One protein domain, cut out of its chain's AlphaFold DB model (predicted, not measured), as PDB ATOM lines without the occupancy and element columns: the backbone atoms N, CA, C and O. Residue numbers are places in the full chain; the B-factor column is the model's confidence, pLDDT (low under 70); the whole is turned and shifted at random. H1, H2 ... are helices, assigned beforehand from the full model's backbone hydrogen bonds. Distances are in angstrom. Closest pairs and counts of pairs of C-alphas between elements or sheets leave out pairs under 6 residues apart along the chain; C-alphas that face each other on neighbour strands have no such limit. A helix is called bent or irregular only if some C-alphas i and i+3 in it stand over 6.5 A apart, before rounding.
ATOM      1  N   GLN A  19     107.780 132.840  84.597       64.81
ATOM      2  CA  GLN A  19     108.099 131.656  85.392       64.81
ATOM      3  C   GLN A  19     106.837 130.944  85.894       64.81
ATOM      4  O   GLN A  19     106.747 129.722  85.787       64.81
ATOM      5  N   GLN A  20     105.827 131.685  86.349       67.25
ATOM      6  CA  GLN A  20     104.551 131.112  86.778       67.25
ATOM      7  C   GLN A  20     103.818 130.413  85.623       67.25
ATOM      8  O   GLN A  20     103.414 129.260  85.763       67.25
ATOM      9  N   ASN A  21     103.719 131.049  84.450       67.19
ATOM     10  CA  ASN A  21     103.103 130.427  83.269       67.19
ATOM     11  C   ASN A  21     103.858 129.160  82.827       67.19
ATOM     12  O   ASN A  21     103.248 128.178  82.403       67.19
ATOM     13  N   TYR A  22     105.190 129.164  82.921       72.31
ATOM     14  CA  TYR A  22     106.014 127.997  82.613       72.31
ATOM     15  C   TYR A  22     105.717 126.834  83.563       72.31
ATOM     16  O   TYR A  22     105.504 125.708  83.108       72.31
ATOM     17  N   GLN A  23     105.649 127.109  84.868       74.25
ATOM     18  CA  GLN A  23     105.333 126.105  85.883       74.25
ATOM     19  C   GLN A  23     103.913 125.553  85.722       74.25
ATOM     20  O   GLN A  23     103.727 124.339  85.783       74.25
ATOM     21  N   GLU A  24     102.928 126.403  85.424       76.81
ATOM     22  CA  GLU A  24     101.554 125.974  85.132       76.81
ATOM     23  C   GLU A  24     101.506 125.026  83.923       76.81
ATOM     24  O   GLU A  24     100.907 123.950  83.990       76.81
ATOM     25  N   ILE A  25     102.198 125.364  82.829       80.38
ATOM     26  CA  ILE A  25     102.277 124.495  81.646       80.38
ATOM     27  C   ILE A  25     102.966 123.170  81.992       80.38
ATOM     28  O   ILE A  25     102.499 122.108  81.578       80.38
ATOM     29  N   LEU A  26     104.057 123.195  82.763       83.06
ATOM     30  CA  LEU A  26     104.727 121.972  83.205       83.06
ATOM     31  C   LEU A  26     103.832 121.104  84.098       83.06
ATOM     32  O   LEU A  26     103.859 119.878  83.953       83.06
ATOM     33  N   ALA A  27     103.027 121.708  84.971       83.44
ATOM     34  CA  ALA A  27     102.067 121.005  85.816       83.44
ATOM     35  C   ALA A  27     100.989 120.316  84.968       83.44
ATOM     36  O   ALA A  27     100.773 119.112  85.113       83.44
ATOM     37  N   ILE A  28     100.403 121.026  83.996       83.56
ATOM     38  CA  ILE A  28      99.420 120.463  83.055       83.56
ATOM     39  C   ILE A  28     100.021 119.294  82.268       83.56
ATOM     40  O   ILE A  28      99.410 118.233  82.161       83.56
ATOM     41  N   LEU A  29     101.240 119.445  81.739       85.25
ATOM     42  CA  LEU A  29     101.913 118.366  81.009       85.25
ATOM     43  C   LEU A  29     102.198 117.155  81.904       85.25
ATOM     44  O   LEU A  29     102.148 116.019  81.435       85.25
ATOM     45  N   SER A  30     102.482 117.379  83.184       86.00
ATOM     46  CA  SER A  30     102.714 116.303  84.149       86.00
ATOM     47  C   SER A  30     101.417 115.550  84.470       86.00
ATOM     48  O   SER A  30     101.427 114.322  84.450       86.00
ATOM     49  N   LEU A  31     100.296 116.265  84.634       85.81
ATOM     50  CA  LEU A  31      98.957 115.680  84.798       85.81
ATOM     51  C   LEU A  31      98.513 114.885  83.566       85.81
ATOM     52  O   LEU A  31      98.001 113.775  83.675       85.81
ATOM     53  N   LEU A  32      98.755 115.423  82.370       84.69
ATOM     54  CA  LEU A  32      98.473 114.723  81.120       84.69
ATOM     55  C   LEU A  32      99.281 113.422  81.025       84.69
ATOM     56  O   LEU A  32      98.742 112.379  80.667       84.69
ATOM     57  N   LYS A  33     100.562 113.447  81.411       84.25
ATOM     58  CA  LYS A  33     101.399 112.241  81.444       84.25
ATOM     59  C   LYS A  33     100.888 111.201  82.452       84.25
ATOM     60  O   LYS A  33     100.957 110.010  82.160       84.25
ATOM     61  N   SER A  34     100.358 111.618  83.605       86.44
ATOM     62  CA  SER A  34      99.840 110.691  84.624       86.44
ATOM     63  C   SER A  34      98.540 109.987  84.231       86.44
ATOM     64  O   SER A  34      98.157 109.032  84.894       86.44
ATOM     65  N   MET A  35      97.882 110.391  83.138       86.81
ATOM     66  CA  MET A  35      96.698 109.693  82.614       86.81
ATOM     67  C   MET A  35      97.013 108.314  82.002       86.81
ATOM     68  O   MET A  35      96.094 107.606  81.601       86.81
ATOM     69  N   GLY A  36      98.291 107.930  81.876       78.19
ATOM     70  CA  GLY A  36      98.701 106.567  81.507       78.19
ATOM     71  C   GLY A  36      98.475 106.170  80.043       78.19
ATOM     72  O   GLY A  36      98.750 105.037  79.664       78.19
ATOM     73  N   CYS A  37      98.009 107.084  79.185       87.00
ATOM     74  CA  CYS A  37      97.846 106.813  77.759       87.00
ATOM     75  C   CYS A  37      99.193 106.933  77.026       87.00
ATOM     76  O   CYS A  37      99.809 108.002  76.992       87.00
ATOM     77  N   GLU A  38      99.643 105.850  76.394       83.00
ATOM     78  CA  GLU A  38     100.960 105.757  75.751       83.00
ATOM     79  C   GLU A  38     101.130 106.767  74.599       83.00
ATOM     80  O   GLU A  38     102.094 107.537  74.555       83.00
ATOM     81  N   SER A  39     100.124 106.866  73.719       81.00
ATOM     82  CA  SER A  39     100.119 107.819  72.596       81.00
ATOM     83  C   SER A  39     100.157 109.287  73.050       81.00
ATOM     84  O   SER A  39     100.780 110.138  72.406       81.00
ATOM     85  N   LEU A  40      99.523 109.586  74.186       79.50
ATOM     86  CA  LEU A  40      99.485 110.914  74.786       79.50
ATOM     87  C   LEU A  40     100.805 111.226  75.499       79.50
ATOM     88  O   LEU A  40     101.347 112.317  75.332       79.50
ATOM     89  N   THR A  41     101.384 110.247  76.191       83.75
ATOM     90  CA  THR A  41     102.684 110.356  76.868       83.75
ATOM     91  C   THR A  41     103.803 110.693  75.879       83.75
ATOM     92  O   THR A  41     104.602 111.599  76.140       83.75
ATOM     93  N   LEU A  42     103.834 110.043  74.708       83.62
ATOM     94  CA  LEU A  42     104.784 110.348  73.628       83.62
ATOM     95  C   LEU A  42     104.636 111.786  73.101       83.62
ATOM     96  O   LEU A  42     105.623 112.502  72.913       83.62
ATOM     97  N   ARG A  43     103.399 112.253  72.898       79.38
ATOM     98  CA  ARG A  43     103.137 113.631  72.447       79.38
ATOM     99  C   ARG A  43     103.509 114.668  73.506       79.38
ATOM    100  O   ARG A  43     104.136 115.669  73.170       79.38
ATOM    101  N   VAL A  44     103.178 114.415  74.771       85.25
ATOM    102  CA  VAL A  44     103.494 115.287  75.912       85.25
ATOM    103  C   VAL A  44     105.003 115.411  76.108       85.25
ATOM    104  O   VAL A  44     105.511 116.517  76.284       85.25
ATOM    105  N   THR A  45     105.745 114.304  76.036       82.62
ATOM    106  CA  THR A  45     107.212 114.319  76.164       82.62
ATOM    107  C   THR A  45     107.890 115.057  75.012       82.62
ATOM    108  O   THR A  45     108.782 115.872  75.255       82.62
ATOM    109  N   SER A  46     107.439 114.843  73.773       80.06
ATOM    110  CA  SER A  46     107.914 115.597  72.605       80.06
ATOM    111  C   SER A  46     107.618 117.100  72.726       80.06
ATOM    112  O   SER A  46     108.502 117.944  72.534       80.06
ATOM    113  N   PHE A  47     106.400 117.452  73.143       77.75
ATOM    114  CA  PHE A  47     106.016 118.841  73.371       77.75
ATOM    115  C   PHE A  47     106.852 119.487  74.481       77.75
ATOM    116  O   PHE A  47     107.369 120.578  74.272       77.75
ATOM    117  N   ARG A  48     107.078 118.799  75.611       80.62
ATOM    118  CA  ARG A  48     107.913 119.293  76.721       80.62
ATOM    119  C   ARG A  48     109.349 119.590  76.284       80.62
ATOM    120  O   ARG A  48     109.881 120.631  76.651       80.62
ATOM    121  N   LYS A  49     109.962 118.722  75.467       80.12
ATOM    122  CA  LYS A  49     111.297 118.978  74.889       80.12
ATOM    123  C   LYS A  49     111.299 120.233  74.015       80.12
ATOM    124  O   LYS A  49     112.198 121.062  74.114       80.12
ATOM    125  N   THR A  50     110.266 120.396  73.193       74.00
ATOM    126  CA  THR A  50     110.138 121.557  72.304       74.00
ATOM    127  C   THR A  50     109.839 122.841  73.088       74.00
ATOM    128  O   THR A  50     110.337 123.904  72.726       74.00
ATOM    129  N   LEU A  51     109.095 122.752  74.196       72.81
ATOM    130  CA  LEU A  51     108.728 123.869  75.071       72.81
ATOM    131  C   LEU A  51     109.961 124.636  75.571       72.81
ATOM    132  O   LEU A  51     109.991 125.862  75.489       72.81
ATOM    133  N   VAL A  52     111.000 123.915  76.009       72.38
ATOM    134  CA  VAL A  52     112.271 124.505  76.476       72.38
ATOM    135  C   VAL A  52     112.883 125.415  75.411       72.38
ATOM    136  O   VAL A  52     113.382 126.493  75.714       72.38
ATOM    137  N   SER A  53     112.777 125.031  74.138       70.38
ATOM    138  CA  SER A  53     113.330 125.818  73.037       70.38
ATOM    139  C   SER A  53     112.596 127.143  72.796       70.38
ATOM    140  O   SER A  53     113.184 128.034  72.181       70.38
ATOM    141  N   PHE A  54     111.349 127.292  73.258       69.50
ATOM    142  CA  PHE A  54     110.563 128.522  73.112       69.50
ATOM    143  C   PHE A  54     110.823 129.535  74.231       69.50
ATOM    144  O   PHE A  54     110.558 130.716  74.031       69.50
ATOM    145  N   TRP A  55     111.372 129.111  75.370       72.50
ATOM    146  CA  TRP A  55     111.582 129.982  76.528       72.50
ATOM    147  C   TRP A  55     112.475 131.209  76.264       72.50
ATOM    148  O   TRP A  55     112.044 132.323  76.562       72.50
ATOM    149  N   PRO A  56     113.617 131.078  75.553       75.38
ATOM    150  CA  PRO A  56     114.499 132.216  75.270       75.38
ATOM    151  C   PRO A  56     113.854 133.352  74.459       75.38
ATOM    152  O   PRO A  56     114.429 134.433  74.338       75.38
ATOM    153  N   TYR A  57     112.706 133.101  73.823       73.69
ATOM    154  CA  TYR A  57     111.922 134.133  73.146       73.69
ATOM    155  C   TYR A  57     111.152 135.003  74.149       73.69
ATOM    156  O   TYR A  57     111.111 136.227  73.999       73.69
ATOM    157  N   PHE A  58     110.580 134.382  75.185       72.50
ATOM    158  CA  PHE A  58     109.891 135.084  76.266       72.50
ATOM    159  C   PHE A  58     110.875 135.899  77.104       72.50
ATOM    160  O   PHE A  58     110.615 137.079  77.324       72.50
ATOM    161  N   ASP A  59     112.036 135.332  77.447       74.88
ATOM    162  CA  ASP A  59     113.088 136.047  78.186       74.88
ATOM    163  C   ASP A  59     113.552 137.305  77.432       74.88
ATOM    164  O   ASP A  59     113.677 138.392  78.000       74.88
ATOM    165  N   ARG A  60     113.739 137.194  76.109       79.06
ATOM    166  CA  ARG A  60     114.077 138.342  75.257       79.06
ATOM    167  C   ARG A  60     112.948 139.362  75.164       79.06
ATOM    168  O   ARG A  60     113.215 140.557  75.221       79.06
ATOM    169  N   ALA A  61     111.694 138.921  75.057       80.25
ATOM    170  CA  ALA A  61     110.550 139.830  74.995       80.25
ATOM    171  C   ALA A  61     110.400 140.609  76.308       80.25
ATOM    172  O   ALA A  61     110.138 141.811  76.287       80.25
ATOM    173  N   GLN A  62     110.619 139.934  77.437       79.88
ATOM    174  CA  GLN A  62     110.630 140.548  78.757       79.88
ATOM    175  C   GLN A  62     111.815 141.496  78.932       79.88
ATOM    176  O   GLN A  62     111.643 142.567  79.505       79.88
ATOM    177  N   SER A  63     112.991 141.158  78.400       83.94
ATOM    178  CA  SER A  63     114.160 142.045  78.412       83.94
ATOM    179  C   SER A  63     113.900 143.332  77.622       83.94
ATOM    180  O   SER A  63     114.182 144.418  78.123       83.94
ATOM    181  N   ILE A  64     113.287 143.228  76.434       86.12
ATOM    182  CA  ILE A  64     112.865 144.381  75.619       86.12
ATOM    183  C   ILE A  64     111.855 145.240  76.386       86.12
ATOM    184  O   ILE A  64     112.041 146.449  76.509       86.12
ATOM    185  N   TYR A  65     110.816 144.619  76.951       85.38
ATOM    186  CA  TYR A  65     109.815 145.337  77.742       85.38
ATOM    187  C   TYR A  65     110.457 146.039  78.948       85.38
ATOM    188  O   TYR A  65     110.224 147.218  79.180       85.38
ATOM    189  N   SER A  66     111.328 145.342  79.678       84.81
ATOM    190  CA  SER A  66     112.026 145.883  80.849       84.81
ATOM    191  C   SER A  66     112.929 147.059  80.476       84.81
ATOM    192  O   SER A  66     112.984 148.042  81.211       84.81
ATOM    193  N   HIS A  67     113.605 146.996  79.327       90.12
ATOM    194  CA  HIS A  67     114.401 148.104  78.806       90.12
ATOM    195  C   HIS A  67     113.536 149.347  78.559       90.12
ATOM    196  O   HIS A  67     113.807 150.402  79.129       90.12
ATOM    197  N   PHE A  68     112.454 149.215  77.789       89.50
ATOM    198  CA  PHE A  68     111.580 150.346  77.471       89.50
ATOM    199  C   PHE A  68     110.747 150.839  78.655       89.50
ATOM    200  O   PHE A  68     110.421 152.019  78.708       89.50
ATOM    201  N   SER A  69     110.453 149.984  79.638       89.12
ATOM    202  CA  SER A  69     109.714 150.375  80.847       89.12
ATOM    203  C   SER A  69     110.467 151.390  81.714       89.12
ATOM    204  O   SER A  69     109.852 152.094  82.506       89.12
ATOM    205  N   LYS A  70     111.794 151.485  81.549       92.50
ATOM    206  CA  LYS A  70     112.626 152.509  82.198       92.50
ATOM    207  C   LYS A  70     112.578 153.856  81.474       92.50
ATOM    208  O   LYS A  70     112.930 154.865  82.070       92.50
ATOM    209  N   LEU A  71     112.206 153.854  80.193       91.19
ATOM    210  CA  LEU A  71     112.235 155.023  79.312       91.19
ATOM    211  C   LEU A  71     110.848 155.643  79.131       91.19
ATOM    212  O   LEU A  71     110.737 156.853  78.966       91.19
ATOM    213  N   TYR A  72     109.798 154.821  79.160       91.25
ATOM    214  CA  TYR A  72     108.441 155.234  78.832       91.25
ATOM    215  C   TYR A  72     107.432 154.800  79.897       91.25
ATOM    216  O   TYR A  72     107.610 153.750  80.522       91.25
ATOM    217  N   PRO A  73     106.325 155.549  80.062       89.69
ATOM    218  CA  PRO A  73     105.236 155.151  80.939       89.69
ATOM    219  C   PRO A  73     104.712 153.754  80.597       89.69
ATOM    220  O   PRO A  73     104.509 153.412  79.428       89.69
ATOM    221  N   THR A  74     104.414 152.964  81.629       86.75
ATOM    222  CA  THR A  74     103.913 151.589  81.486       86.75
ATOM    223  C   THR A  74     102.680 151.519  80.591       86.75
ATOM    224  O   THR A  74     102.556 150.597  79.788       86.75
ATOM    225  N   GLN A  75     101.785 152.508  80.677       87.06
ATOM    226  CA  GLN A  75     100.577 152.570  79.857       87.06
ATOM    227  C   GLN A  75     100.899 152.696  78.359       87.06
ATOM    228  O   GLN A  75     100.374 151.917  77.565       87.06
ATOM    229  N   LEU A  76     101.801 153.607  77.981       89.44
ATOM    230  CA  LEU A  76     102.233 153.800  76.593       89.44
ATOM    231  C   LEU A  76     102.881 152.527  76.038       89.44
ATOM    232  O   LEU A  76     102.467 152.007  74.999       89.44
ATOM    233  N   LEU A  77     103.850 151.978  76.776       89.25
ATOM    234  CA  LEU A  77     104.547 150.756  76.384       89.25
ATOM    235  C   LEU A  77     103.575 149.584  76.218       89.25
ATOM    236  O   LEU A  77     103.711 148.784  75.293       89.25
ATOM    237  N   THR A  78     102.575 149.491  77.091       86.56
ATOM    238  CA  THR A  78     101.566 148.433  77.048       86.56
ATOM    239  C   THR A  78     100.692 148.529  75.799       86.56
ATOM    240  O   THR A  78     100.510 147.524  75.109       86.56
ATOM    241  N   LEU A  79     100.199 149.724  75.463       87.69
ATOM    242  CA  LEU A  79      99.379 149.942  74.269       87.69
ATOM    243  C   LEU A  79     100.162 149.634  72.981       87.69
ATOM    244  O   LEU A  79      99.675 148.889  72.129       87.69
ATOM    245  N   ILE A  80     101.407 150.111  72.875       92.62
ATOM    246  CA  ILE A  80     102.278 149.838  71.720       92.62
ATOM    247  C   ILE A  80     102.612 148.339  71.626       92.62
ATOM    248  O   ILE A  80     102.558 147.750  70.545       92.62
ATOM    249  N   SER A  81     102.883 147.679  72.757       89.38
ATOM    250  CA  SER A  81     103.151 146.234  72.797       89.38
ATOM    251  C   SER A  81     101.938 145.404  72.357       89.38
ATOM    252  O   SER A  81     102.094 144.407  71.646       89.38
ATOM    253  N   LEU A  82     100.722 145.809  72.742       86.69
ATOM    254  CA  LEU A  82      99.479 145.177  72.289       86.69
ATOM    255  C   LEU A  82      99.278 145.370  70.785       86.69
ATOM    256  O   LEU A  82      99.008 144.396  70.076       86.69
ATOM    257  N   ALA A  83      99.479 146.590  70.281       92.44
ATOM    258  CA  ALA A  83      99.427 146.869  68.852       92.44
ATOM    259  C   ALA A  83     100.412 145.982  68.068       92.44
ATOM    260  O   ALA A  83     100.028 145.354  67.078       92.44
ATOM    261  N   TRP A  84     101.651 145.826  68.543       92.50
ATOM    262  CA  TRP A  84     102.629 144.938  67.910       92.50
ATOM    263  C   TRP A  84     102.153 143.472  67.878       92.50
ATOM    264  O   TRP A  84     102.194 142.816  66.827       92.50
ATOM    265  N   GLN A  85     101.614 142.955  68.989       87.56
ATOM    266  CA  GLN A  85     101.079 141.588  69.054       87.56
ATOM    267  C   GLN A  85      99.930 141.368  68.057       87.56
ATOM    268  O   GLN A  85      99.895 140.345  67.361       87.56
ATOM    269  N   TYR A  86      98.996 142.317  67.947       87.94
ATOM    270  CA  TYR A  86      97.892 142.226  66.989       87.94
ATOM    271  C   TYR A  86      98.362 142.373  65.542       87.94
ATOM    272  O   TYR A  86      97.882 141.643  64.672       87.94
ATOM    273  N   CYS A  87      99.383 143.192  65.281       90.00
ATOM    274  CA  CYS A  87     100.006 143.286  63.963       90.00
ATOM    275  C   CYS A  87     100.564 141.922  63.531       90.00
ATOM    276  O   CYS A  87     100.320 141.443  62.417       90.00
ATOM    277  N   ARG A  88     101.225 141.213  64.453       86.56
ATOM    278  CA  ARG A  88     101.698 139.839  64.232       86.56
ATOM    279  C   ARG A  88     100.552 138.853  64.020       86.56
ATOM    280  O   ARG A  88     100.669 137.997  63.140       86.56
ATOM    281  N   LYS A  89      99.455 138.946  64.777       84.44
ATOM    282  CA  LYS A  89      98.265 138.096  64.571       84.44
ATOM    283  C   LYS A  89      97.640 138.323  63.197       84.44
ATOM    284  O   LYS A  89      97.348 137.343  62.512       84.44
ATOM    285  N   SER A  90      97.534 139.575  62.751       86.31
ATOM    286  CA  SER A  90      97.075 139.913  61.400       86.31
ATOM    287  C   SER A  90      97.965 139.252  60.347       86.31
ATOM    288  O   SER A  90      97.473 138.487  59.527       86.31
ATOM    289  N   ARG A  91      99.287 139.473  60.392       82.69
ATOM    290  CA  ARG A  91     100.242 138.899  59.418       82.69
ATOM    291  C   ARG A  91     100.206 137.364  59.377       82.69
ATOM    292  O   ARG A  91     100.499 136.761  58.352       82.69
ATOM    293  N   ASN A  92      99.863 136.728  60.498       79.50
ATOM    294  CA  ASN A  92      99.838 135.275  60.648       79.50
ATOM    295  C   ASN A  92      98.499 134.605  60.327       79.50
ATOM    296  O   ASN A  92      98.456 133.368  60.339       79.50
ATOM    297  N   SER A  93      97.440 135.383  60.110       81.75
ATOM    298  CA  SER A  93      96.088 134.879  59.883       81.75
ATOM    299  C   SER A  93      95.882 134.480  58.426       81.75
ATOM    300  O   SER A  93      96.226 135.227  57.515       81.75
ATOM    301  N   ASN A  94      95.256 133.325  58.201       79.62
ATOM    302  CA  ASN A  94      94.958 132.828  56.852       79.62
ATOM    303  C   ASN A  94      93.606 133.330  56.310       79.62
ATOM    304  O   ASN A  94      93.302 133.116  55.144       79.62
ATOM    305  N   SER A  95      92.779 133.964  57.148       89.25
ATOM    306  CA  SER A  95      91.460 134.482  56.769       89.25
ATOM    307  C   SER A  95      91.486 135.999  56.648       89.25
ATOM    308  O   SER A  95      91.892 136.680  57.590       89.25
ATOM    309  N   TYR A  96      90.973 136.525  55.534       87.38
ATOM    310  CA  TYR A  96      90.849 137.966  55.307       87.38
ATOM    311  C   TYR A  96      90.066 138.671  56.425       87.38
ATOM    312  O   TYR A  96      90.508 139.692  56.943       87.38
ATOM    313  N   ARG A  97      88.954 138.078  56.882       89.81
ATOM    314  CA  ARG A  97      88.140 138.633  57.976       89.81
ATOM    315  C   ARG A  97      88.924 138.742  59.286       89.81
ATOM    316  O   ARG A  97      88.820 139.748  59.977       89.81
ATOM    317  N   GLN A  98      89.731 137.731  59.617       85.31
ATOM    318  CA  GLN A  98      90.590 137.771  60.808       85.31
ATOM    319  C   GLN A  98      91.716 138.797  60.660       85.31
ATOM    320  O   GLN A  98      92.040 139.489  61.620       85.31
ATOM    321  N   GLN A  99      92.297 138.920  59.462       88.19
ATOM    322  CA  GLN A  99      93.304 139.944  59.181       88.19
ATOM    323  C   GLN A  99      92.735 141.351  59.386       88.19
ATOM    324  O   GLN A  99      93.367 142.152  60.068       88.19
ATOM    325  N   LEU A 100      91.547 141.640  58.844       92.44
ATOM    326  CA  LEU A 100      90.871 142.925  59.035       92.44
ATOM    327  C   LEU A 100      90.607 143.216  60.512       92.44
ATOM    328  O   LEU A 100      91.045 144.249  61.004       92.44
ATOM    329  N   TYR A 101      90.004 142.270  61.233       90.94
ATOM    330  CA  TYR A 101      89.734 142.417  62.665       90.94
ATOM    331  C   TYR A 101      91.000 142.753  63.471       90.94
ATOM    332  O   TYR A 101      91.016 143.663  64.294       90.94
ATOM    333  N   PHE A 102      92.108 142.050  63.216       90.94
ATOM    334  CA  PHE A 102      93.356 142.348  63.911       90.94
ATOM    335  C   PHE A 102      93.972 143.684  63.487       90.94
ATOM    336  O   PHE A 102      94.569 144.341  64.334       90.94
ATOM    337  N   LYS A 103      93.824 144.115  62.228       92.38
ATOM    338  CA  LYS A 103      94.244 145.460  61.795       92.38
ATOM    339  C   LYS A 103      93.448 146.559  62.496       92.38
ATOM    340  O   LYS A 103      94.039 147.550  62.904       92.38
ATOM    341  N   GLU A 104      92.144 146.371  62.678       93.12
ATOM    342  CA  GLU A 104      91.307 147.310  63.434       93.12
ATOM    343  C   GLU A 104      91.786 147.434  64.881       93.12
ATOM    344  O   GLU A 104      91.946 148.546  65.374       93.12
ATOM    345  N   LEU A 105      92.117 146.314  65.535       91.31
ATOM    346  CA  LEU A 105      92.695 146.342  66.881       91.31
ATOM    347  C   LEU A 105      94.056 147.046  66.924       91.31
ATOM    348  O   LEU A 105      94.305 147.808  67.852       91.31
ATOM    349  N   VAL A 106      94.927 146.831  65.931       94.12
ATOM    350  CA  VAL A 106      96.202 147.567  65.831       94.12
ATOM    351  C   VAL A 106      95.944 149.069  65.812       94.12
ATOM    352  O   VAL A 106      96.502 149.788  66.637       94.12
ATOM    353  N   ASN A 107      95.072 149.524  64.910       95.81
ATOM    354  CA  ASN A 107      94.747 150.941  64.771       95.81
ATOM    355  C   ASN A 107      94.122 151.493  66.055       95.81
ATOM    356  O   ASN A 107      94.495 152.570  66.497       95.81
ATOM    357  N   HIS A 108      93.224 150.740  66.692       93.44
ATOM    358  CA  HIS A 108      92.607 151.137  67.952       93.44
ATOM    359  C   HIS A 108      93.650 151.428  69.044       93.44
ATOM    360  O   HIS A 108      93.620 152.500  69.646       93.44
ATOM    361  N   TYR A 109      94.593 150.511  69.277       91.25
ATOM    362  CA  TYR A 109      95.610 150.696  70.317       91.25
ATOM    363  C   TYR A 109      96.641 151.773  69.968       91.25
ATOM    364  O   TYR A 109      97.064 152.497  70.865       91.25
ATOM    365  N   LEU A 110      97.033 151.904  68.695       95.44
ATOM    366  CA  LEU A 110      97.951 152.965  68.274       95.44
ATOM    367  C   LEU A 110      97.301 154.345  68.389       95.44
ATOM    368  O   LEU A 110      97.897 155.223  68.994       95.44
ATOM    369  N   ASN A 111      96.063 154.507  67.921       95.69
ATOM    370  CA  ASN A 111      95.338 155.775  68.027       95.69
ATOM    371  C   ASN A 111      95.096 156.165  69.492       95.69
ATOM    372  O   ASN A 111      95.127 157.343  69.839       95.69
ATOM    373  N   TRP A 112      94.854 155.183  70.368       93.38
ATOM    374  CA  TRP A 112      94.732 155.435  71.803       93.38
ATOM    375  C   TRP A 112      96.072 155.847  72.427       93.38
ATOM    376  O   TRP A 112      96.128 156.758  73.247       93.38
ATOM    377  N   ALA A 113      97.170 155.206  72.040       93.38
ATOM    378  CA  ALA A 113      98.485 155.584  72.534       93.38
ATOM    379  C   ALA A 113      98.899 156.987  72.051       93.38
ATOM    380  O   ALA A 113      99.377 157.781  72.855       93.38
ATOM    381  N   GLU A 114      98.650 157.302  70.779       96.69
ATOM    382  CA  GLU A 114      98.947 158.600  70.164       96.69
ATOM    383  C   GLU A 114      98.129 159.734  70.784       96.69
ATOM    384  O   GLU A 114      98.663 160.810  71.037       96.69
ATOM    385  N   SER A 115      96.851 159.495  71.097       95.00
ATOM    386  CA  SER A 115      96.004 160.520  71.719       95.00
ATOM    387  C   SER A 115      96.438 160.882  73.140       95.00
ATOM    388  O   SER A 115      96.212 162.007  73.578       95.00
ATOM    389  N   LEU A 116      97.068 159.946  73.857       91.19
ATOM    390  CA  LEU A 116      97.613 160.176  75.196       91.19
ATOM    391  C   LEU A 116      99.048 160.726  75.169       91.19
ATOM    392  O   LEU A 116      99.427 161.465  76.074       91.19
ATOM    393  N   TYR A 117      99.841 160.351  74.161       92.88
ATOM    394  CA  TYR A 117     101.266 160.673  74.054       92.88
ATOM    395  C   TYR A 117     101.632 161.033  72.601       92.88
ATOM    396  O   TYR A 117     102.266 160.223  71.923       92.88
ATOM    397  N   PRO A 118     101.236 162.217  72.100       92.44
ATOM    398  CA  PRO A 118     101.431 162.582  70.693       92.44
ATOM    399  C   PRO A 118     102.897 162.887  70.349       92.44
ATOM    400  O   PRO A 118     103.350 162.642  69.228       92.44
ATOM    401  N   ASP A 119     103.664 163.393  71.316       92.50
ATOM    402  CA  ASP A 119     105.039 163.829  71.094       92.50
ATOM    403  C   ASP A 119     105.951 162.657  70.730       92.50
ATOM    404  O   ASP A 119     106.098 161.690  71.479       92.50
ATOM    405  N   ASN A 120     106.602 162.755  69.567       89.56
ATOM    406  CA  ASN A 120     107.504 161.729  69.031       89.56
ATOM    407  C   ASN A 120     106.875 160.324  68.930       89.56
ATOM    408  O   ASN A 120     107.604 159.331  68.845       89.56
ATOM    409  N   PHE A 121     105.540 160.222  68.901       92.94
ATOM    410  CA  PHE A 121     104.822 158.948  68.953       92.94
ATOM    411  C   PHE A 121     105.270 157.963  67.868       92.94
ATOM    412  O   PHE A 121     105.505 156.781  68.141       92.94
ATOM    413  N   SER A 122     105.437 158.452  66.639       93.06
ATOM    414  CA  SER A 122     105.865 157.648  65.493       93.06
ATOM    415  C   SER A 122     107.264 157.058  65.689       93.06
ATOM    416  O   SER A 122     107.461 155.862  65.463       93.06
ATOM    417  N   LEU A 123     108.217 157.860  66.174       92.88
ATOM    418  CA  LEU A 123     109.592 157.437  66.452       92.88
ATOM    419  C   LEU A 123     109.639 156.402  67.579       92.88
ATOM    420  O   LEU A 123     110.284 155.359  67.444       92.88
ATOM    421  N   ILE A 124     108.906 156.652  68.667       93.12
ATOM    422  CA  ILE A 124     108.810 155.737  69.809       93.12
ATOM    423  C   ILE A 124     108.216 154.400  69.352       93.12
ATOM    424  O   ILE A 124     108.810 153.344  69.583       93.12
ATOM    425  N   THR A 125     107.088 154.444  68.643       94.62
ATOM    426  CA  THR A 125     106.399 153.254  68.128       94.62
ATOM    427  C   THR A 125     107.307 152.436  67.218       94.62
ATOM    428  O   THR A 125     107.407 151.223  67.400       94.62
ATOM    429  N   HIS A 126     108.013 153.086  66.287       93.38
ATOM    430  CA  HIS A 126     108.944 152.412  65.383       93.38
ATOM    431  C   HIS A 126     110.070 151.711  66.152       93.38
ATOM    432  O   HIS A 126     110.319 150.527  65.933       93.38
ATOM    433  N   SER A 127     110.694 152.400  67.115       93.56
ATOM    434  CA  SER A 127     111.792 151.836  67.912       93.56
ATOM    435  C   SER A 127     111.375 150.590  68.707       93.56
ATOM    436  O   SER A 127     112.100 149.593  68.752       93.56
ATOM    437  N   ILE A 128     110.173 150.611  69.292       91.62
ATOM    438  CA  ILE A 128     109.627 149.489  70.059       91.62
ATOM    439  C   ILE A 128     109.257 148.331  69.122       91.62
ATOM    440  O   ILE A 128     109.547 147.172  69.428       91.62
ATOM    441  N   PHE A 129     108.642 148.624  67.972       92.44
ATOM    442  CA  PHE A 129     108.280 147.610  66.979       92.44
ATOM    443  C   PHE A 129     109.513 146.889  66.428       92.44
ATOM    444  O   PHE A 129     109.501 145.659  66.372       92.44
ATOM    445  N   ASP A 130     110.575 147.620  66.090       89.31
ATOM    446  CA  ASP A 130     111.828 147.040  65.594       89.31
ATOM    447  C   ASP A 130     112.486 146.135  66.634       89.31
ATOM    448  O   ASP A 130     112.894 145.009  66.327       89.31
ATOM    449  N   ALA A 131     112.539 146.589  67.889       87.44
ATOM    450  CA  ALA A 131     113.085 145.797  68.981       87.44
ATOM    451  C   ALA A 131     112.322 144.475  69.141       87.44
ATOM    452  O   ALA A 131     112.937 143.409  69.222       87.44
ATOM    453  N   TYR A 132     110.987 144.506  69.111       85.94
ATOM    454  CA  TYR A 132     110.189 143.283  69.170       85.94
ATOM    455  C   TYR A 132     110.311 142.409  67.917       85.94
ATOM    456  O   TYR A 132     110.354 141.179  68.041       85.94
ATOM    457  N   ASP A 133     110.401 142.996  66.721       83.81
ATOM    458  CA  ASP A 133     110.566 142.233  65.484       83.81
ATOM    459  C   ASP A 133     111.936 141.524  65.432       83.81
ATOM    460  O   ASP A 133     112.013 140.385  64.960       83.81
ATOM    461  N   SER A 134     112.983 142.104  66.033       81.50
ATOM    462  CA  SER A 134     114.306 141.469  66.184       81.50
ATOM    463  C   SER A 134     114.290 140.193  67.046       81.50
ATOM    464  O   SER A 134     115.132 139.305  66.891       81.50
ATOM    465  N   ASN A 135     113.296 140.047  67.928       78.06
ATOM    466  CA  ASN A 135     113.143 138.868  68.779       78.06
ATOM    467  C   ASN A 135     112.580 137.653  68.009       78.06
ATOM    468  O   ASN A 135     112.668 136.505  68.451       78.06
ATOM    469  N   ILE A 136     111.991 137.857  66.829       66.75
ATOM    470  CA  ILE A 136     111.367 136.767  66.078       66.75
ATOM    471  C   ILE A 136     112.441 135.839  65.500       66.75
ATOM    472  O   ILE A 136     113.285 136.238  64.702       66.75
TER     473      ILE A 136
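This is residues 19 to 136 of the 212 residues of an uncharacterized protein of bacterium (UniProt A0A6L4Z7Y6). A long bent helix, H2, makes the longest axis: H1 folds back beside its arm H2a, while its arm H2b joins a body made with the H3 and H4 hairpin and H5. H5 runs beside H2b and crosses H3. The printed part has 118 residues with five named helices, H1 to H5 in order, and no named strand: all helix. It is loose, with a radius of gyration of the C-alphas of 18.4 A, and spans 58 by 36 by 21 A.

H2, residues 38 to 69, was assigned as one helix by its hydrogen bonds but is bent: C-alphas 53 and 56 are 6.9 A apart, and its arms H2a, residues 38 to 53, and H2b, residues 56 to 69, stand at a steep tilt of 41 degrees. H1, residues 19 to 34, touches H2a with residues 26 to 33 alone, as a hairpin at a shallow tilt of 18 degrees; the closest C-alphas, Lys 33 and Thr 41, are 5.1 A apart. H5, residues 121 to 134, touches H2b with residues 128 to 132 alone, opposite ways at 20 degrees, a shallow tilt; the closest C-alphas are Ala 61 and Tyr 132, 6.8 A. H3, residues 74 to 92, touches H5 with residues 80 to 84 alone, at a steep tilt of 56 degrees; the closest C-alphas are Trp 84 and Phe 129, 6.3 A. H4, residues 96 to 116, forms a hairpin with H3; C-alphas 90 and 99 are closest, 4.4 A. Every O i to N i+4 pair is within hydrogen-bond range in H1, H2b, H3, H4 and H5, and 10 of 12 in H2a.

H1 begins at C-alpha 19 (108.099, 131.656, 85.392) and H5 ends at C-alpha 134 (114.306, 141.469, 66.184). H4 is 30.6 A long, H3 26.8 A and H2a 23.7 A.

C-alphas 36 and 119 are farthest apart, 58.5 A. The printed part has no cut, and its four links are tight. Residues 19 to 21, 54 and 136 are under pLDDT 70.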